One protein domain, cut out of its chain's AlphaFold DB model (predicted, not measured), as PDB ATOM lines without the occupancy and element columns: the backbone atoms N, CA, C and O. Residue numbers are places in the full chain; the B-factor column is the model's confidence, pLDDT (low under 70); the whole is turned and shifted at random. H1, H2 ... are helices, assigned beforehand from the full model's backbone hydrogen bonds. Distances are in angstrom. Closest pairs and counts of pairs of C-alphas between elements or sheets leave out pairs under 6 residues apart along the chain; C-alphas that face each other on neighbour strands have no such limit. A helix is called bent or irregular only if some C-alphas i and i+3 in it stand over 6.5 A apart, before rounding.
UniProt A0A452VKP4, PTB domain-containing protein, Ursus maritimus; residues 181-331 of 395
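This is residues 181 to 331 of the 395 residues of the protein "PTB domain-containing protein" of Ursus maritimus (UniProt A0A452VKP4). Three helices, H1, H3 and H4, make an up-and-down bundle, each running against the one before it; H1 runs on far beyond the other two, and H2 folds back on this far part to make an arm. Four short helices, H5 to H8, lie round H3 and H4 on the side away from H1, with H6 crossing both near the end of H3 and the start of H4. The printed part has 151 residues with eight named helices, H1 to H8 in chain order, and no named strand; its class is all helix. It is loose, with a radius of gyration of the C-alphas of 18.4 A, and only just elongated, spanning 61 by 31 by 25 A.

H1, residues 181 to 213, begins with C-alpha 181 at (270.963, 88.910, 248.055) and measures 48.1 A from first to last C-alpha. H2 is residues 224 to 231, 10.1 A. H3, residues 236 to 256, measures 30.0 A and ends with C-alpha 256 at (268.017, 85.808, 254.375). H4, residues 265 to 282, measures 26.3 A and has a kink of 26 degrees near residue 272; it is neither bent nor irregular, but only just: C-alphas 271 and 274 are 6.2 A apart. H5 is residues 286 to 290, H6 residues 299 to 308, H7 residues 311 to 319, and H8 residues 322 to 325, with C-alpha 325 at (248.139, 85.299, 253.762).

H1 touches H3 with residues 181 to 194 alone, closest at the C-alphas of Val 187 and Lys 245, 6.0 A, opposite ways at a shallow tilt of 32 degrees, only just short of steep. H1 touches H4, the hub, closest at the C-alphas of Val 195 and Pro 275, 6.6 A. H3 and H4 form a helical hairpin at a shallow tilt of 13 degrees, with the C-alphas of Leu 253 and Ser 265 closest at 5.4 A. H1 and H2 form another, at a steep tilt of 44 degrees; their closest C-alphas, of Ala 205 and Ala 231, are 4.3 A apart. H6 touches H3, about perpendicular at 86 degrees, with the C-alphas of Ser 251 and Ala 301 closest at 4.9 A. H7 and H4 are close but not clearly touching; the closest C-alphas, of Phe 273 and Glu 313, are 6.7 A apart. H5 and H8 only just touch, with 3 pairs of C-alphas within 8 A, the closest those of Arg 290 and Ser 323, 6.5 A. H1 is apart from H5, H6, H7 and H8. Every O i to N i+4 pair is within hydrogen-bond range in H1, H2, H3, H5, H6 and H7, and 11 of 14 are in H4; H8 is too short for such a pair.

The two C-alphas farthest apart, of Thr 217 and Cys 258, are 62.8 A apart. Residues 212 to 220 stand free. The printed part has no cut and no long link. The mean pLDDT of the printed part is 90.8, and residues 216 to 219 are under 70.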
ATOM      1  N   GLN A 181     270.905  87.495 247.706       83.56
ATOM      2  CA  GLN A 181     270.963  88.910 248.055       83.56
ATOM      3  C   GLN A 181     271.041  89.796 246.809       83.56
ATOM      4  O   GLN A 181     270.400  90.841 246.777       83.56
ATOM      5  N   ASP A 182     271.782  89.376 245.782       86.44
ATOM      6  CA  ASP A 182     271.803  90.064 244.488       86.44
ATOM      7  C   ASP A 182     270.408  90.066 243.854       86.44
ATOM      8  O   ASP A 182     269.928  91.117 243.442       86.44
ATOM      9  N   MET A 183     269.700  88.932 243.896       88.56
ATOM     10  CA  MET A 183     268.295  88.868 243.481       88.56
ATOM     11  C   MET A 183     267.417  89.822 244.280       88.56
ATOM     12  O   MET A 183     266.629  90.553 243.694       88.56
ATOM     13  N   LEU A 184     267.552  89.835 245.609       92.06
ATOM     14  CA  LEU A 184     266.775  90.736 246.455       92.06
ATOM     15  C   LEU A 184     267.028  92.209 246.089       92.06
ATOM     16  O   LEU A 184     266.079  92.979 245.987       92.06
ATOM     17  N   ASN A 185     268.284  92.585 245.835       92.06
ATOM     18  CA  ASN A 185     268.635  93.936 245.398       92.06
ATOM     19  C   ASN A 185     268.014  94.266 244.032       92.06
ATOM     20  O   ASN A 185     267.403  95.318 243.889       92.06
ATOM     21  N   HIS A 186     268.077  93.350 243.061       91.56
ATOM     22  CA  HIS A 186     267.442  93.558 241.756       91.56
ATOM     23  C   HIS A 186     265.914  93.637 241.837       91.56
ATOM     24  O   HIS A 186     265.294  94.391 241.090       91.56
ATOM     25  N   VAL A 187     265.292  92.906 242.765       94.50
ATOM     26  CA  VAL A 187     263.863  93.056 243.053       94.50
ATOM     27  C   VAL A 187     263.565  94.453 243.602       94.50
ATOM     28  O   VAL A 187     262.599  95.071 243.160       94.50
ATOM     29  N   PHE A 188     264.367  94.958 244.546       94.94
ATOM     30  CA  PHE A 188     264.180  96.308 245.083       94.94
ATOM     31  C   PHE A 188     264.344  97.383 244.014       94.94
ATOM     32  O   PHE A 188     263.484  98.257 243.931       94.94
ATOM     33  N   ASP A 189     265.379  97.280 243.179       92.19
ATOM     34  CA  ASP A 189     265.613  98.219 242.082       92.19
ATOM     35  C   ASP A 189     264.402  98.253 241.129       92.19
ATOM     36  O   ASP A 189     263.889  99.322 240.809       92.19
ATOM     37  N   ASP A 190     263.856  97.089 240.758       94.25
ATOM     38  CA  ASP A 190     262.679  97.005 239.886       94.25
ATOM     39  C   ASP A 190     261.402  97.572 240.530       94.25
ATOM     40  O   ASP A 190     260.579  98.194 239.851       94.25
ATOM     41  N   VAL A 191     261.208  97.353 241.836       96.00
ATOM     42  CA  VAL A 191     260.073  97.916 242.584       96.00
ATOM     43  C   VAL A 191     260.203  99.437 242.683       96.00
ATOM     44  O   VAL A 191     259.222 100.148 242.451       96.00
ATOM     45  N   GLU A 192     261.396  99.950 242.987       94.12
ATOM     46  CA  GLU A 192     261.677 101.387 243.043       94.12
ATOM     47  C   GLU A 192     261.470 102.041 241.671       94.12
ATOM     48  O   GLU A 192     260.785 103.063 241.565       94.12
ATOM     49  N   ASP A 193     261.978 101.421 240.606       90.62
ATOM     50  CA  ASP A 193     261.810 101.901 239.239       90.62
ATOM     51  C   ASP A 193     260.341 101.920 238.817       90.62
ATOM     52  O   ASP A 193     259.877 102.896 238.214       90.62
ATOM     53  N   PHE A 194     259.572 100.886 239.165       94.50
ATOM     54  CA  PHE A 194     258.132 100.871 238.925       94.50
ATOM     55  C   PHE A 194     257.428 102.019 239.660       94.50
ATOM     56  O   PHE A 194     256.699 102.788 239.032       94.50
ATOM     57  N   VAL A 195     257.682 102.187 240.961       94.00
ATOM     58  CA  VAL A 195     257.083 103.256 241.776       94.00
ATOM     59  C   VAL A 195     257.452 104.644 241.244       94.00
ATOM     60  O   VAL A 195     256.591 105.517 241.129       94.00
ATOM     61  N   SER A 196     258.711 104.845 240.857       90.75
ATOM     62  CA  SER A 196     259.204 106.089 240.260       90.75
ATOM     63  C   SER A 196     258.476 106.409 238.953       90.75
ATOM     64  O   SER A 196     258.055 107.549 238.734       90.75
ATOM     65  N   ARG A 197     258.278 105.409 238.082       89.62
ATOM     66  CA  ARG A 197     257.513 105.570 236.834       89.62
ATOM     67  C   ARG A 197     256.045 105.884 237.104       89.62
ATOM     68  O   ARG A 197     255.522 106.811 236.494       89.62
ATOM     69  N   LEU A 198     255.427 105.193 238.055       92.12
ATOM     70  CA  LEU A 198     254.040 105.412 238.462       92.12
ATOM     71  C   LEU A 198     253.800 106.836 238.997       92.12
ATOM     72  O   LEU A 198     252.811 107.485 238.655       92.12
ATOM     73  N   GLN A 199     254.719 107.360 239.810       91.12
ATOM     74  CA  GLN A 199     254.636 108.738 240.310       91.12
ATOM     75  C   GLN A 199     254.776 109.761 239.177       91.12
ATOM     76  O   GLN A 199     253.989 110.705 239.094       91.12
ATOM     77  N   LYS A 200     255.739 109.551 238.271       89.06
ATOM     78  CA  LYS A 200     255.951 110.417 237.100       89.06
ATOM     79  C   LYS A 200     254.741 110.418 236.168       89.06
ATOM     80  O   LYS A 200     254.372 111.480 235.670       89.06
ATOM     81  N   SER A 201     254.109 109.263 235.944       89.38
ATOM     82  CA  SER A 201     252.918 109.184 235.097       89.38
ATOM     83  C   SER A 201     251.727 109.898 235.726       89.38
ATOM     84  O   SER A 201     251.028 110.648 235.045       89.38
ATOM     85  N   ALA A 202     251.539 109.754 237.040       89.62
ATOM     86  CA  ALA A 202     250.505 110.476 237.772       89.62
ATOM     87  C   ALA A 202     250.724 112.001 237.735       89.62
ATOM     88  O   ALA A 202     249.775 112.759 237.528       89.62
ATOM     89  N   GLU A 203     251.963 112.472 237.889       89.81
ATOM     90  CA  GLU A 203     252.296 113.896 237.760       89.81
ATOM     91  C   GLU A 203     252.011 114.412 236.342       89.81
ATOM     92  O   GLU A 203     251.333 115.429 236.177       89.81
ATOM     93  N   ALA A 204     252.454 113.681 235.315       88.81
ATOM     94  CA  ALA A 204     252.199 114.027 233.920       88.81
ATOM     95  C   ALA A 204     250.694 114.104 233.610       88.81
ATOM     96  O   ALA A 204     250.261 115.045 232.941       88.81
ATOM     97  N   ALA A 205     249.891 113.179 234.147       88.38
ATOM     98  CA  ALA A 205     248.438 113.190 234.004       88.38
ATOM     99  C   ALA A 205     247.800 114.442 234.624       88.38
ATOM    100  O   ALA A 205     246.951 115.071 233.999       88.38
ATOM    101  N   ARG A 206     248.256 114.874 235.809       89.38
ATOM    102  CA  ARG A 206     247.758 116.106 236.452       89.38
ATOM    103  C   ARG A 206     248.099 117.357 235.647       89.38
ATOM    104  O   ARG A 206     247.265 118.253 235.527       89.38
ATOM    105  N   VAL A 207     249.309 117.423 235.086       88.81
ATOM    106  CA  VAL A 207     249.722 118.538 234.217       88.81
ATOM    107  C   VAL A 207     248.884 118.565 232.941       88.81
ATOM    108  O   VAL A 207     248.439 119.638 232.532       88.81
ATOM    109  N   LEU A 208     248.643 117.403 232.330       86.62
ATOM    110  CA  LEU A 208     247.806 117.283 231.138       86.62
ATOM    111  C   LEU A 208     246.377 117.764 231.421       86.62
ATOM    112  O   LEU A 208     245.877 118.648 230.732       86.62
ATOM    113  N   GLU A 209     245.772 117.282 232.503       87.25
ATOM    114  CA  GLU A 209     244.420 117.657 232.914       87.25
ATOM    115  C   GLU A 209     244.309 119.160 233.244       87.25
ATOM    116  O   GLU A 209     243.291 119.803 232.985       87.25
ATOM    117  N   HIS A 210     245.357 119.768 233.810       86.38
ATOM    118  CA  HIS A 210     245.397 121.214 234.033       86.38
ATOM    119  C   HIS A 210     245.424 122.005 232.715       86.38
ATOM    120  O   HIS A 210     244.725 123.012 232.595       86.38
ATOM    121  N   ARG A 211     246.182 121.536 231.712       83.81
ATOM    122  CA  ARG A 211     246.214 122.153 230.375       83.81
ATOM    123  C   ARG A 211     244.871 122.034 229.662       83.81
ATOM    124  O   ARG A 211     244.400 123.012 229.089       83.81
ATOM    125  N   GLU A 212     244.227 120.872 229.746       83.38
ATOM    126  CA  GLU A 212     242.921 120.632 229.126       83.38
ATOM    127  C   GLU A 212     241.829 121.542 229.701       83.38
ATOM    128  O   GLU A 212     241.050 122.120 228.943       83.38
ATOM    129  N   ARG A 213     241.815 121.762 231.023       82.31
ATOM    130  CA  ARG A 213     240.858 122.675 231.679       82.31
ATOM    131  C   ARG A 213     240.984 124.133 231.228       82.31
ATOM    132  O   ARG A 213     239.998 124.864 231.256       82.31
ATOM    133  N   GLY A 214     242.180 124.568 230.831       75.50
ATOM    134  CA  GLY A 214     242.430 125.923 230.328       75.50
ATOM    135  C   GLY A 214     242.133 126.103 228.835       75.50
ATOM    136  O   GLY A 214     242.198 127.225 228.326       75.50
ATOM    137  N   ARG A 215     241.824 125.019 228.111       76.94
ATOM    138  CA  ARG A 215     241.806 125.019 226.649       76.94
ATOM    139  C   ARG A 215     240.460 125.474 226.079       76.94
ATOM    140  O   ARG A 215     239.412 124.914 226.384       76.94
ATOM    141  N   ARG A 216     240.493 126.471 225.184       66.19
ATOM    142  CA  ARG A 216     239.316 126.956 224.424       66.19
ATOM    143  C   ARG A 216     239.213 126.389 223.002       66.19
ATOM    144  O   ARG A 216     238.140 126.433 222.409       66.19
ATOM    145  N   THR A 217     240.301 125.861 222.441       64.69
ATOM    146  CA  THR A 217     240.393 125.338 221.063       64.69
ATOM    147  C   THR A 217     240.884 123.891 221.055       64.69
ATOM    148  O   THR A 217     241.636 123.487 221.926       64.69
ATOM    149  N   ARG A 218     240.483 123.080 220.065       63.69
ATOM    150  CA  ARG A 218     240.822 121.639 219.991       63.69
ATOM    151  C   ARG A 218     242.225 121.316 219.436       63.69
ATOM    152  O   ARG A 218     242.521 120.147 219.214       63.69
ATOM    153  N   ARG A 219     243.080 122.306 219.151       69.31
ATOM    154  CA  ARG A 219     244.365 122.066 218.464       69.31
ATOM    155  C   ARG A 219     245.445 121.624 219.453       69.31
ATOM    156  O   ARG A 219     245.751 122.397 220.349       69.31
ATOM    157  N   ARG A 220     246.029 120.440 219.226       70.56
ATOM    158  CA  ARG A 220     247.146 119.871 220.003       70.56
ATOM    159  C   ARG A 220     248.347 120.828 220.011       70.56
ATOM    160  O   ARG A 220     248.750 121.316 218.957       70.56
ATOM    161  N   GLU A 221     248.861 121.130 221.196       73.50
ATOM    162  CA  GLU A 221     250.019 121.995 221.428       73.50
ATOM    163  C   GLU A 221     251.319 121.193 221.326       73.50
ATOM    164  O   GLU A 221     251.341 119.991 221.592       73.50
ATOM    165  N   ALA A 222     252.418 121.861 220.968       74.25
ATOM    166  CA  ALA A 222     253.725 121.221 220.852       74.25
ATOM    167  C   ALA A 222     254.137 120.535 222.169       74.25
ATOM    168  O   ALA A 222     254.098 121.135 223.250       74.25
ATOM    169  N   GLY A 223     254.541 119.269 222.084       78.44
ATOM    170  CA  GLY A 223     254.936 118.453 223.235       78.44
ATOM    171  C   GLY A 223     253.767 117.885 224.048       78.44
ATOM    172  O   GLY A 223     254.005 117.150 225.011       78.44
ATOM    173  N   GLU A 224     252.516 118.187 223.691       80.94
ATOM    174  CA  GLU A 224     251.338 117.558 224.293       80.94
ATOM    175  C   GLU A 224     251.290 116.067 223.960       80.94
ATOM    176  O   GLU A 224     250.885 115.291 224.817       80.94
ATOM    177  N   GLY A 225     251.783 115.630 222.794       83.44
ATOM    178  CA  GLY A 225     251.862 114.210 222.458       83.44
ATOM    179  C   GLY A 225     252.786 113.424 223.378       83.44
ATOM    180  O   GLY A 225     252.399 112.378 223.904       83.44
ATOM    181  N   LEU A 226     253.976 113.965 223.656       83.62
ATOM    182  CA  LEU A 226     254.871 113.383 224.661       83.62
ATOM    183  C   LEU A 226     254.252 113.435 226.054       83.62
ATOM    184  O   LEU A 226     254.405 112.483 226.814       83.62
ATOM    185  N   LEU A 227     253.575 114.526 226.414       83.44
ATOM    186  CA  LEU A 227     252.930 114.631 227.720       83.44
ATOM    187  C   LEU A 227     251.817 113.586 227.882       83.44
ATOM    188  O   LEU A 227     251.753 112.946 228.926       83.44
ATOM    189  N   THR A 228     251.007 113.353 226.843       86.38
ATOM    190  CA  THR A 228     250.004 112.281 226.822       86.38
ATOM    191  C   THR A 228     250.657 110.913 226.985       86.38
ATOM    192  O   THR A 228     250.189 110.125 227.798       86.38
ATOM    193  N   LEU A 229     251.751 110.628 226.263       85.62
ATOM    194  CA  LEU A 229     252.482 109.363 226.408       85.62
ATOM    195  C   LEU A 229     252.952 109.158 227.854       85.62
ATOM    196  O   LEU A 229     252.808 108.072 228.404       85.62
ATOM    197  N   ARG A 230     253.478 110.212 228.480       86.06
ATOM    198  CA  ARG A 230     253.984 110.181 229.860       86.06
ATOM    199  C   ARG A 230     252.880 110.016 230.889       86.06
ATOM    200  O   ARG A 230     253.115 109.407 231.920       86.06
ATOM    201  N   ALA A 231     251.699 110.563 230.616       88.25
ATOM    202  CA  ALA A 231     250.527 110.442 231.470       88.25
ATOM    203  C   ALA A 231     249.907 109.035 231.450       88.25
ATOM    204  O   ALA A 231     249.049 108.752 232.286       88.25
ATOM    205  N   LYS A 232     250.308 108.157 230.516       86.50
ATOM    206  CA  LYS A 232     249.784 106.790 230.459       86.50
ATOM    207  C   LYS A 232     250.184 106.024 231.727       86.50
ATOM    208  O   LYS A 232     251.370 105.994 232.060       86.50
ATOM    209  N   PRO A 233     249.222 105.414 232.440       87.44
ATOM    210  CA  PRO A 233     249.536 104.584 233.592       87.44
ATOM    211  C   PRO A 233     250.262 103.300 233.154       87.44
ATOM    212  O   PRO A 233     250.142 102.903 231.988       87.44
ATOM    213  N   PRO A 234     250.972 102.626 234.077       90.81
ATOM    214  CA  PRO A 234     251.504 101.294 233.822       90.81
ATOM    215  C   PRO A 234     250.402 100.314 233.403       90.81
ATOM    216  O   PRO A 234     249.245 100.441 233.807       90.81
ATOM    217  N   SER A 235     250.767  99.329 232.589       91.25
ATOM    218  CA  SER A 235     249.849  98.272 232.158       91.25
ATOM    219  C   SER A 235     249.533  97.285 233.289       91.25
ATOM    220  O   SER A 235     250.321  97.124 234.222       91.25
ATOM    221  N   GLU A 236     248.411  96.563 233.190       93.06
ATOM    222  CA  GLU A 236     248.048  95.521 234.168       93.06
ATOM    223  C   GLU A 236     249.152  94.468 234.329       93.06
ATOM    224  O   GLU A 236     249.473  94.081 235.449       93.06
ATOM    225  N   ALA A 237     249.808  94.073 233.233       92.31
ATOM    226  CA  ALA A 237     250.921  93.127 233.270       92.31
ATOM    227  C   ALA A 237     252.109  93.644 234.103       92.31
ATOM    228  O   ALA A 237     252.731  92.874 234.833       92.31
ATOM    229  N   GLU A 238     252.410  94.946 234.043       93.06
ATOM    230  CA  GLU A 238     253.465  95.546 234.866       93.06
ATOM    231  C   GLU A 238     253.070  95.604 236.348       93.06
ATOM    232  O   GLU A 238     253.911  95.333 237.207       93.06
ATOM    233  N   TYR A 239     251.797  95.887 236.654       95.75
ATOM    234  CA  TYR A 239     251.270  95.792 238.021       95.75
ATOM    235  C   TYR A 239     251.364  94.361 238.564       95.75
ATOM    236  O   TYR A 239     251.809  94.150 239.694       95.75
ATOM    237  N   THR A 240     250.996  93.359 237.763       95.69
ATOM    238  CA  THR A 240     251.164  91.952 238.133       95.69
ATOM    239  C   THR A 240     252.635  91.638 238.393       95.69
ATOM    240  O   THR A 240     252.954  91.106 239.452       95.69
ATOM    241  N   ALA A 241     253.543  92.024 237.493       95.00
ATOM    242  CA  ALA A 241     254.971  91.743 237.627       95.00
ATOM    243  C   ALA A 241     255.588  92.368 238.894       95.00
ATOM    244  O   ALA A 241     256.353  91.705 239.595       95.00
ATOM    245  N   VAL A 242     255.249  93.619 239.236       96.81
ATOM    246  CA  VAL A 242     255.771  94.251 240.462       96.81
ATOM    247  C   VAL A 242     255.194  93.600 241.725       96.81
ATOM    248  O   VAL A 242     255.930  93.375 242.683       96.81
ATOM    249  N   LEU A 243     253.915  93.211 241.726       97.19
ATOM    250  CA  LEU A 243     253.310  92.485 242.848       97.19
ATOM    251  C   LEU A 243     253.959  91.108 243.036       97.19
ATOM    252  O   LEU A 243     254.295  90.738 244.161       97.19
ATOM    253  N   GLN A 244     254.205  90.382 241.943       96.19
ATOM    254  CA  GLN A 244     254.938  89.113 241.956       96.19
ATOM    255  C   GLN A 244     256.341  89.283 242.554       96.19
ATOM    256  O   GLN A 244     256.753  88.494 243.407       96.19
ATOM    257  N   LYS A 245     257.051  90.347 242.166       96.88
ATOM    258  CA  LYS A 245     258.366  90.704 242.713       96.88
ATOM    259  C   LYS A 245     258.307  91.031 244.204       96.88
ATOM    260  O   LYS A 245     259.138  90.527 244.951       96.88
ATOM    261  N   ILE A 246     257.297  91.764 244.675       97.25
ATOM    262  CA  ILE A 246     257.110  92.033 246.112       97.25
ATOM    263  C   ILE A 246     256.856  90.729 246.893       97.25
ATOM    264  O   ILE A 246     257.489  90.504 247.925       97.25
ATOM    265  N   LYS A 247     256.004  89.817 246.392       95.88
ATOM    266  CA  LYS A 247     255.803  88.488 247.014       95.88
ATOM    267  C   LYS A 247     257.107  87.699 247.088       95.88
ATOM    268  O   LYS A 247     257.438  87.103 248.115       95.88
ATOM    269  N   TYR A 248     257.851  87.704 245.989       95.94
ATOM    270  CA  TYR A 248     259.139  87.039 245.900       95.94
ATOM    271  C   TYR A 248     260.142  87.621 246.912       95.94
ATOM    272  O   TYR A 248     260.789  86.862 247.635       95.94
ATOM    273  N   ALA A 249     260.188  88.951 247.058       96.69
ATOM    274  CA  ALA A 249     261.022  89.639 248.042       96.69
ATOM    275  C   ALA A 249     260.727  89.184 249.475       96.69
ATOM    276  O   ALA A 249     261.662  88.891 250.211       96.69
ATOM    277  N   PHE A 250     259.455  89.045 249.872       97.06
ATOM    278  CA  PHE A 250     259.112  88.548 251.212       97.06
ATOM    279  C   PHE A 250     259.667  87.143 251.480       97.06
ATOM    280  O   PHE A 250     260.162  86.869 252.574       97.06
ATOM    281  N   SER A 251     259.645  86.269 250.470       95.94
ATOM    282  CA  SER A 251     260.222  84.926 250.584       95.94
ATOM    283  C   SER A 251     261.749  84.952 250.676       95.94
ATOM    284  O   SER A 251     262.329  84.229 251.489       95.94
ATOM    285  N   LEU A 252     262.407  85.822 249.904       94.69
ATOM    286  CA  LEU A 252     263.852  86.034 250.000       94.69
ATOM    287  C   LEU A 252     264.266  86.617 251.357       94.69
ATOM    288  O   LEU A 252     265.247  86.156 251.936       94.69
ATOM    289  N   LEU A 253     263.516  87.587 251.884       95.25
ATOM    290  CA  LEU A 253     263.777  88.223 253.176       95.25
ATOM    291  C   LEU A 253     263.733  87.209 254.321       95.25
ATOM    292  O   LEU A 253     264.695  87.101 255.080       95.25
ATOM    293  N   ALA A 254     262.683  86.384 254.388       93.94
ATOM    294  CA  ALA A 254     262.582  85.337 255.405       93.94
ATOM    295  C   ALA A 254     263.748  84.344 255.345       93.94
ATOM    296  O   ALA A 254     264.308  83.978 256.381       93.94
ATOM    297  N   ARG A 255     264.175  83.975 254.135       91.62
ATOM    298  CA  ARG A 255     265.326  83.094 253.929       91.62
ATOM    299  C   ARG A 255     266.649  83.744 254.341       91.62
ATOM    300  O   ARG A 255     267.529  83.070 254.873       91.62
ATOM    301  N   LEU A 256     266.806  85.041 254.085       88.25
ATOM    302  CA  LEU A 256     268.017  85.808 254.375       88.25
ATOM    303  C   LEU A 256     268.048  86.384 255.795       88.25
ATOM    304  O   LEU A 256     269.030  87.029 256.150       88.25
ATOM    305  N   ARG A 257     267.032  86.133 256.632       85.69
ATOM    306  CA  ARG A 257     266.842  86.777 257.945       85.69
ATOM    307  C   ARG A 257     268.074  86.821 258.859       85.69
ATOM    308  O   ARG A 257     268.234  87.781 259.598       85.69
ATOM    309  N   CYS A 258     268.942  85.806 258.817       83.75
ATOM    310  CA  CYS A 258     270.156  85.726 259.642       83.75
ATOM    311  C   CYS A 258     271.421  86.249 258.934       83.75
ATOM    312  O   CYS A 258     272.496  86.261 259.526       83.75
ATOM    313  N   ASN A 259     271.310  86.641 257.666       82.56
ATOM    314  CA  ASN A 259     272.417  87.013 256.785       82.56
ATOM    315  C   ASN A 259     272.457  88.524 256.494       82.56
ATOM    316  O   ASN A 259     273.504  89.036 256.088       82.56
ATOM    317  N   ILE A 260     271.343  89.229 256.717       85.19
ATOM    318  CA  ILE A 260     271.192  90.678 256.532       85.19
ATOM    319  C   ILE A 260     270.888  91.361 257.872       85.19
ATOM    320  O   ILE A 260     270.000  90.928 258.602       85.19
ATOM    321  N   ALA A 261     271.625  92.424 258.205       79.31
ATOM    322  CA  ALA A 261     271.442  93.139 259.476       79.31
ATOM    323  C   ALA A 261     271.548  94.668 259.378       79.31
ATOM    324  O   ALA A 261     271.413  95.335 260.397       79.31
ATOM    325  N   ASN A 262     271.795  95.237 258.194       78.81
ATOM    326  CA  ASN A 262     271.866  96.688 258.029       78.81
ATOM    327  C   ASN A 262     271.509  97.111 256.589       78.81
ATOM    328  O   ASN A 262     272.413  97.226 255.754       78.81
ATOM    329  N   PRO A 263     270.219  97.308 256.270       87.12
ATOM    330  CA  PRO A 263     269.039  97.087 257.123       87.12
ATOM    331  C   PRO A 263     268.744  95.599 257.394       87.12
ATOM    332  O   PRO A 263     269.177  94.711 256.651       87.12
ATOM    333  N   SER A 264     268.031  95.315 258.486       91.12
ATOM    334  CA  SER A 264     267.606  93.958 258.860       91.12
ATOM    335  C   SER A 264     266.434  93.450 258.005       91.12
ATOM    336  O   SER A 264     265.755  94.219 257.324       91.12
ATOM    337  N   SER A 265     266.164  92.138 258.034       92.94
ATOM    338  CA  SER A 265     265.033  91.567 257.281       92.94
ATOM    339  C   SER A 265     263.670  92.168 257.656       92.94
ATOM    340  O   SER A 265     262.900  92.423 256.729       92.94
ATOM    341  N   PRO A 266     263.339  92.402 258.942       93.69
ATOM    342  CA  PRO A 266     262.109  93.102 259.310       93.69
ATOM    343  C   PRO A 266     262.065  94.554 258.816       93.69
ATOM    344  O   PRO A 266     261.036  94.999 258.321       93.69
ATOM    345  N   GLU A 267     263.178  95.290 258.877       93.62
ATOM    346  CA  GLU A 267     263.238  96.671 258.372       93.62
ATOM    347  C   GLU A 267     262.969  96.731 256.863       93.62
ATOM    348  O   GLU A 267     262.136  97.510 256.408       93.62
ATOM    349  N   LEU A 268     263.616  95.857 256.086       94.69
ATOM    350  CA  LEU A 268     263.371  95.712 254.648       94.69
ATOM    351  C   LEU A 268     261.940  95.290 254.322       94.69
ATOM    352  O   LEU A 268     261.375  95.751 253.330       94.69
ATOM    353  N   LEU A 269     261.340  94.448 255.162       95.81
ATOM    354  CA  LEU A 269     259.937  94.079 255.038       95.81
ATOM    355  C   LEU A 269     259.044  95.317 255.179       95.81
ATOM    356  O   LEU A 269     258.213  95.540 254.304       95.81
ATOM    357  N   HIS A 270     259.258  96.166 256.189       95.81
ATOM    358  CA  HIS A 270     258.515  97.424 256.338       95.81
ATOM    359  C   HIS A 270     258.743  98.393 255.171       95.81
ATOM    360  O   HIS A 270     257.799  99.026 254.695       95.81
ATOM    361  N   PHE A 271     259.969  98.470 254.638       95.50
ATOM    362  CA  PHE A 271     260.256  99.301 253.464       95.50
ATOM    363  C   PHE A 271     259.448  98.892 252.224       95.50
ATOM    364  O   PHE A 271     259.122  99.759 251.417       95.50
ATOM    365  N   LEU A 272     259.060  97.618 252.088       97.12
ATOM    366  CA  LEU A 272     258.212  97.147 250.985       97.12
ATOM    367  C   LEU A 272     256.738  97.535 251.125       97.12
ATOM    368  O   LEU A 272     256.041  97.596 250.112       97.12
ATOM    369  N   PHE A 273     256.243  97.825 252.333       97.44
ATOM    370  CA  PHE A 273     254.821  98.123 252.533       97.44
ATOM    371  C   PHE A 273     254.395  99.480 251.969       97.44
ATOM    372  O   PHE A 273     253.261  99.612 251.510       97.44
ATOM    373  N   GLY A 274     255.296 100.466 251.928       96.81
ATOM    374  CA  GLY A 274     255.045 101.742 251.247       96.81
ATOM    375  C   GLY A 274     254.787 101.560 249.741       96.81
ATOM    376  O   GLY A 274     253.708 101.921 249.266       96.81
ATOM    377  N   PRO A 275     255.734 100.961 248.993       97.31
ATOM    378  CA  PRO A 275     255.543 100.555 247.604       97.31
ATOM    379  C   PRO A 275     254.314  99.667 247.393       97.31
ATOM    380  O   PRO A 275     253.511  99.961 246.514       97.31
ATOM    381  N   LEU A 276     254.122  98.626 248.212       97.88
ATOM    382  CA  LEU A 276     252.986  97.710 248.086       97.88
ATOM    383  C   LEU A 276     251.645  98.443 248.204       97.88
ATOM    384  O   LEU A 276     250.774  98.245 247.361       97.88
ATOM    385  N   GLN A 277     251.488  99.313 249.205       97.12
ATOM    386  CA  GLN A 277     250.276 100.118 249.373       97.12
ATOM    387  C   GLN A 277     250.015 100.985 248.138       97.12
ATOM    388  O   GLN A 277     248.907 100.979 247.613       97.12
ATOM    389  N   LEU A 278     251.039 101.686 247.641       96.00
ATOM    390  CA  LEU A 278     250.907 102.549 246.468       96.00
ATOM    391  C   LEU A 278     250.496 101.763 245.213       96.00
ATOM    392  O   LEU A 278     249.618 102.204 244.471       96.00
ATOM    393  N   VAL A 279     251.116 100.603 244.980       96.44
ATOM    394  CA  VAL A 279     250.796  99.710 243.855       96.44
ATOM    395  C   VAL A 279     249.342  99.239 243.950       96.44
ATOM    396  O   VAL A 279     248.615  99.323 242.966       96.44
ATOM    397  N   VAL A 280     248.893  98.812 245.134       96.25
ATOM    398  CA  VAL A 280     247.514  98.349 245.367       96.25
ATOM    399  C   VAL A 280     246.498  99.477 245.171       96.25
ATOM    400  O   VAL A 280     245.468  99.272 244.530       96.25
ATOM    401  N   ASP A 281     246.776 100.676 245.682       94.75
ATOM    402  CA  ASP A 281     245.866 101.822 245.567       94.75
ATOM    403  C   ASP A 281     245.687 102.269 244.109       94.75
ATOM    404  O   ASP A 281     244.602 102.691 243.706       94.75
ATOM    405  N   THR A 282     246.743 102.152 243.302       93.62
ATOM    406  CA  THR A 282     246.753 102.592 241.899       93.62
ATOM    407  C   THR A 282     246.318 101.516 240.905       93.62
ATOM    408  O   THR A 282     245.864 101.862 239.816       93.62
ATOM    409  N   SER A 283     246.347 100.234 241.283       92.25
ATOM    410  CA  SER A 283     245.863  99.116 240.457       92.25
ATOM    411  C   SER A 283     244.348  98.869 240.552       92.25
ATOM    412  O   SER A 283     243.862  97.844 240.086       92.25
ATOM    413  N   GLY A 284     243.586  99.750 241.208       87.25
ATOM    414  CA  GLY A 284     242.146  99.557 241.444       87.25
ATOM    415  C   GLY A 284     241.800  98.845 242.759       87.25
ATOM    416  O   GLY A 284     240.669  98.384 242.939       87.25
ATOM    417  N   GLY A 285     242.747  98.775 243.698       92.00
ATOM    418  CA  GLY A 285     242.546  98.278 245.057       92.00
ATOM    419  C   GLY A 285     242.914  96.801 245.267       92.00
ATOM    420  O   GLY A 285     243.413  96.127 244.362       92.00
ATOM    421  N   PRO A 286     242.631  96.250 246.468       93.75
ATOM    422  CA  PRO A 286     243.095  94.919 246.883       93.75
ATOM    423  C   PRO A 286     242.592  93.754 246.024       93.75
ATOM    424  O   PRO A 286     243.194  92.682 246.021       93.75
ATOM    425  N   ARG A 287     241.486  93.945 245.290       94.00
ATOM    426  CA  ARG A 287     240.895  92.904 244.434       94.00
ATOM    427  C   ARG A 287     241.847  92.469 243.328       94.00
ATOM    428  O   ARG A 287     242.022  91.273 243.152       94.00
ATOM    429  N   PHE A 288     242.495  93.424 242.664       94.12
ATOM    430  CA  PHE A 288     243.473  93.127 241.621       94.12
ATOM    431  C   PHE A 288     244.665  92.350 242.196       94.12
ATOM    432  O   PHE A 288     245.045  91.296 241.696       94.12
ATOM    433  N   ALA A 289     245.219  92.814 243.322       93.75
ATOM    434  CA  ALA A 289     246.368  92.159 243.940       93.75
ATOM    435  C   ALA A 289     246.066  90.735 244.441       93.75
ATOM    436  O   ALA A 289     246.954  89.880 244.421       93.75
ATOM    437  N   ARG A 290     244.819  90.445 244.833       94.06
ATOM    438  CA  ARG A 290     244.377  89.100 245.234       94.06
ATOM    439  C   ARG A 290     244.513  88.066 244.117       94.06
ATOM    440  O   ARG A 290     244.803  86.903 244.406       94.06
ATOM    441  N   GLU A 291     244.324  88.479 242.867       91.94
ATOM    442  CA  GLU A 291     244.424  87.610 241.686       91.94
ATOM    443  C   GLU A 291     245.874  87.190 241.392       91.94
ATOM    444  O   GLU A 291     246.113  86.200 240.703       91.94
ATOM    445  N   VAL A 292     246.860  87.877 241.982       92.94
ATOM    446  CA  VAL A 292     248.281  87.542 241.848       92.94
ATOM    447  C   VAL A 292     248.633  86.332 242.726       92.94
ATOM    448  O   VAL A 292     249.133  86.449 243.850       92.94
ATOM    449  N   GLY A 293     248.362  85.136 242.197       89.25
ATOM    450  CA  GLY A 293     248.641  83.850 242.849       89.25
ATOM    451  C   GLY A 293     250.135  83.557 243.008       89.25
ATOM    452  O   GLY A 293     250.591  83.188 244.093       89.25
ATOM    453  N   ARG A 294     250.928  83.815 241.966       89.62
ATOM    454  CA  ARG A 294     252.361  83.481 241.919       89.62
ATOM    455  C   ARG A 294     253.272  84.658 242.287       89.62
ATOM    456  O   ARG A 294     252.820  85.792 242.211       89.62
ATOM    457  N   PRO A 295     254.537  84.403 242.663       92.12
ATOM    458  CA  PRO A 295     254.962  83.161 243.305       92.12
ATOM    459  C   PRO A 295     254.185  82.933 244.608       92.12
ATOM    460  O   PRO A 295     253.670  83.872 245.221       92.12
ATOM    461  N   HIS A 296     254.100  81.678 245.036       92.12
ATOM    462  CA  HIS A 296     253.567  81.362 246.355       92.12
ATOM    463  C   HIS A 296     254.539  81.816 247.449       92.12
ATOM    464  O   HIS A 296     255.754  81.731 247.280       92.12
ATOM    465  N   LEU A 297     254.008  82.260 248.586       94.69
ATOM    466  CA  LEU A 297     254.826  82.594 249.750       94.69
ATOM    467  C   LEU A 297     255.240  81.322 250.495       94.69
ATOM    468  O   LEU A 297     254.439  80.396 250.665       94.69
ATOM    469  N   THR A 298     256.495  81.277 250.946       94.94
ATOM    470  CA  THR A 298     256.996  80.180 251.784       94.94
ATOM    471  C   THR A 298     256.378  80.241 253.178       94.94
ATOM    472  O   THR A 298     255.931  81.295 253.642       94.94
ATOM    473  N   SER A 299     256.386  79.112 253.887       94.75
ATOM    474  CA  SER A 299     255.884  79.065 255.265       94.75
ATOM    475  C   SER A 299     256.641  80.032 256.190       94.75
ATOM    476  O   SER A 299     256.045  80.662 257.062       94.75
ATOM    477  N   GLU A 300     257.947  80.196 255.961       94.81
ATOM    478  CA  GLU A 300     258.797  81.136 256.706       94.81
ATOM    479  C   GLU A 300     258.476  82.602 256.387       94.81
ATOM    480  O   GLU A 300     258.509  83.434 257.289       94.81
ATOM    481  N   ALA A 301     258.117  82.925 255.138       96.56
ATOM    482  CA  ALA A 301     257.693  84.272 254.754       96.56
ATOM    483  C   ALA A 301     256.403  84.687 255.464       96.56
ATOM    484  O   ALA A 301     256.312  85.787 256.006       96.56
ATOM    485  N   ILE A 302     255.421  83.783 255.509       97.00
ATOM    486  CA  ILE A 302     254.160  84.015 256.219       97.00
ATOM    487  C   ILE A 302     254.398  84.180 257.723       97.00
ATOM    488  O   ILE A 302     253.788  85.053 258.337       97.00
ATOM    489  N   ALA A 303     255.287  83.379 258.320       96.56
ATOM    490  CA  ALA A 303     255.662  83.538 259.724       96.56
ATOM    491  C   ALA A 303     256.310  84.908 259.982       96.56
ATOM    492  O   ALA A 303     255.858  85.632 260.867       96.56
ATOM    493  N   LEU A 304     257.281  85.307 259.151       96.38
ATOM    494  CA  LEU A 304     257.953  86.604 259.261       96.38
ATOM    495  C   LEU A 304     256.954  87.771 259.193       96.38
ATOM    496  O   LEU A 304     257.019  88.674 260.024       96.38
ATOM    497  N   LEU A 305     256.016  87.735 258.239       97.38
ATOM    498  CA  LEU A 305     254.954  88.737 258.101       97.38
ATOM    499  C   LEU A 305     254.067  88.782 259.357       97.38
ATOM    500  O   LEU A 305     253.866  89.841 259.941       97.38
ATOM    501  N   ARG A 306     253.586  87.637 259.850       96.81
ATOM    502  CA  ARG A 306     252.730  87.607 261.051       96.81
ATOM    503  C   ARG A 306     253.414  88.162 262.300       96.81
ATOM    504  O   ARG A 306     252.736  88.719 263.156       96.81
ATOM    505  N   GLU A 307     254.726  87.987 262.411       96.75
ATOM    506  CA  GLU A 307     255.504  88.405 263.578       96.75
ATOM    507  C   GLU A 307     255.822  89.908 263.596       96.75
ATOM    508  O   GLU A 307     255.896  90.488 264.676       96.75
ATOM    509  N   HIS A 308     256.013  90.539 262.430       96.19
ATOM    510  CA  HIS A 308     256.621  91.876 262.361       96.19
ATOM    511  C   HIS A 308     255.688  92.979 261.854       96.19
ATOM    512  O   HIS A 308     255.999  94.150 262.041       96.19
ATOM    513  N   LEU A 309     254.546  92.660 261.237       96.94
ATOM    514  CA  LEU A 309     253.675  93.688 260.662       96.94
ATOM    515  C   LEU A 309     253.036  94.595 261.716       96.94
ATOM    516  O   LEU A 309     252.452  94.142 262.701       96.94
ATOM    517  N   THR A 310     253.051  95.901 261.448       96.62
ATOM    518  CA  THR A 310     252.250  96.860 262.215       96.62
ATOM    519  C   THR A 310     250.750  96.631 261.970       96.62
ATOM    520  O   THR A 310     250.367  96.074 260.938       96.62
ATOM    521  N   PRO A 311     249.844  97.114 262.846       97.38
ATOM    522  CA  PRO A 311     248.402  96.934 262.650       97.38
ATOM    523  C   PRO A 311     247.887  97.451 261.299       97.38
ATOM    524  O   PRO A 311     247.009  96.837 260.692       97.38
ATOM    525  N   ARG A 312     248.453  98.561 260.804       96.81
ATOM    526  CA  ARG A 312     248.088  99.146 259.508       96.81
ATOM    527  C   ARG A 312     248.542  98.266 258.343       96.81
ATOM    528  O   ARG A 312     247.760  98.014 257.432       96.81
ATOM    529  N   GLU A 313     249.782  97.795 258.376       97.62
ATOM    530  CA  GLU A 313     250.329  96.920 257.336       97.62
ATOM    531  C   GLU A 313     249.641  95.553 257.334       97.62
ATOM    532  O   GLU A 313     249.315  95.028 256.274       97.62
ATOM    533  N   ASN A 314     249.331  95.010 258.514       97.44
ATOM    534  CA  ASN A 314     248.584  93.766 258.649       97.44
ATOM    535  C   ASN A 314     247.166  93.879 258.065       97.44
ATOM    536  O   ASN A 314     246.689  92.939 257.430       97.44
ATOM    537  N   ALA A 315     246.502  95.029 258.226       97.50
ATOM    538  CA  ALA A 315     245.207  95.283 257.597       97.50
ATOM    539  C   ALA A 315     245.308  95.290 256.060       97.50
ATOM    540  O   ALA A 315     244.496  94.637 255.400       97.50
ATOM    541  N   LEU A 316     246.329  95.955 255.496       97.56
ATOM    542  CA  LEU A 316     246.609  95.902 254.056       97.56
ATOM    543  C   LEU A 316     246.865  94.460 253.613       97.56
ATOM    544  O   LEU A 316     246.163  93.966 252.738       97.56
ATOM    545  N   TRP A 317     247.820  93.774 254.239       97.69
ATOM    546  CA  TRP A 317     248.225  92.414 253.886       97.69
ATOM    547  C   TRP A 317     247.055  91.425 253.930       97.69
ATOM    548  O   TRP A 317     246.850  90.665 252.986       97.69
ATOM    549  N   THR A 318     246.223  91.497 254.972       96.94
ATOM    550  CA  THR A 318     245.036  90.643 255.103       96.94
ATOM    551  C   THR A 318     244.008  90.921 254.004       96.94
ATOM    552  O   THR A 318     243.364  89.995 253.509       96.94
ATOM    553  N   SER A 319     243.873  92.179 253.566       97.00
ATOM    554  CA  SER A 319     242.947  92.553 252.487       97.00
ATOM    555  C   SER A 319     243.313  91.963 251.116       97.00
ATOM    556  O   SER A 319     242.440  91.861 250.254       97.00
ATOM    557  N   LEU A 320     244.567  91.526 250.926       96.50
ATOM    558  CA  LEU A 320     245.051  90.908 249.683       96.50
ATOM    559  C   LEU A 320     244.598  89.442 249.528       96.50
ATOM    560  O   LEU A 320     244.675  88.885 248.437       96.50
ATOM    561  N   GLY A 321     244.077  88.817 250.589       94.69
ATOM    562  CA  GLY A 321     243.480  87.481 250.544       94.69
ATOM    563  C   GLY A 321     244.470  86.309 250.584       94.69
ATOM    564  O   GLY A 321     245.673  86.471 250.783       94.69
ATOM    565  N   ASP A 322     243.930  85.100 250.424       93.62
ATOM    566  CA  ASP A 322     244.609  83.822 250.696       93.62
ATOM    567  C   ASP A 322     245.945  83.631 249.968       93.62
ATOM    568  O   ASP A 322     246.881  83.090 250.552       93.62
ATOM    569  N   SER A 323     246.067  84.113 248.727       91.56
ATOM    570  CA  SER A 323     247.303  84.017 247.934       91.56
ATOM    571  C   SER A 323     248.482  84.784 248.553       91.56
ATOM    572  O   SER A 323     249.631  84.540 248.177       91.56
ATOM    573  N   TRP A 324     248.208  85.690 249.496       96.06
ATOM    574  CA  TRP A 324     249.188  86.481 250.241       96.06
ATOM    575  C   TRP A 324     249.283  86.090 251.718       96.06
ATOM    576  O   TRP A 324     250.323  86.307 252.333       96.06
ATOM    577  N   THR A 325     248.219  85.544 252.310       95.88
ATOM    578  CA  THR A 325     248.139  85.299 253.762       95.88
ATOM    579  C   THR A 325     248.372  83.848 254.171       95.88
ATOM    580  O   THR A 325     248.568  83.559 255.362       95.88
ATOM    581  N   ARG A 326     248.375  82.930 253.198       93.12
ATOM    582  CA  ARG A 326     248.577  81.496 253.407       93.12
ATOM    583  C   ARG A 326     249.848  81.013 252.705       93.12
ATOM    584  O   ARG A 326     250.163  81.494 251.615       93.12
ATOM    585  N   PRO A 327     250.586  80.062 253.304       91.00
ATOM    586  CA  PRO A 327     251.713  79.430 252.632       91.00
ATOM    587  C   PRO A 327     251.256  78.724 251.353       91.00
ATOM    588  O   PRO A 327     250.160  78.162 251.317       91.00
ATOM    589  N   GLY A 328     252.127  78.650 250.342       85.50
ATOM    590  CA  GLY A 328     251.853  77.928 249.088       85.50
ATOM    591  C   GLY A 328     251.391  76.484 249.273       85.50
ATOM    592  O   GLY A 328     250.662  75.947 248.451       85.50
ATOM    593  N   LEU A 329     251.792  75.873 250.384       84.06
ATOM    594  CA  LEU A 329     251.440  74.514 250.774       84.06
ATOM    595  C   LEU A 329     249.951  74.300 251.086       84.06
ATOM    596  O   LEU A 329     249.456  73.178 251.031       84.06
ATOM    597  N   GLU A 330     249.268  75.362 251.501       84.62
ATOM    598  CA  GLU A 330     247.860  75.330 251.894       84.62
ATOM    599  C   GLU A 330     246.915  75.733 250.759       84.62
ATOM    600  O   GLU A 330     245.692  75.640 250.903       84.62
ATOM    601  N   LEU A 331     247.479  76.227 249.659       82.94
ATOM    602  CA  LEU A 331     246.742  76.703 248.504       82.94
ATOM    603  C   LEU A 331     246.517  75.556 247.506       82.94
ATOM    604  O   LEU A 331     247.268  74.575 247.508       82.94
TER     605      LEU A 331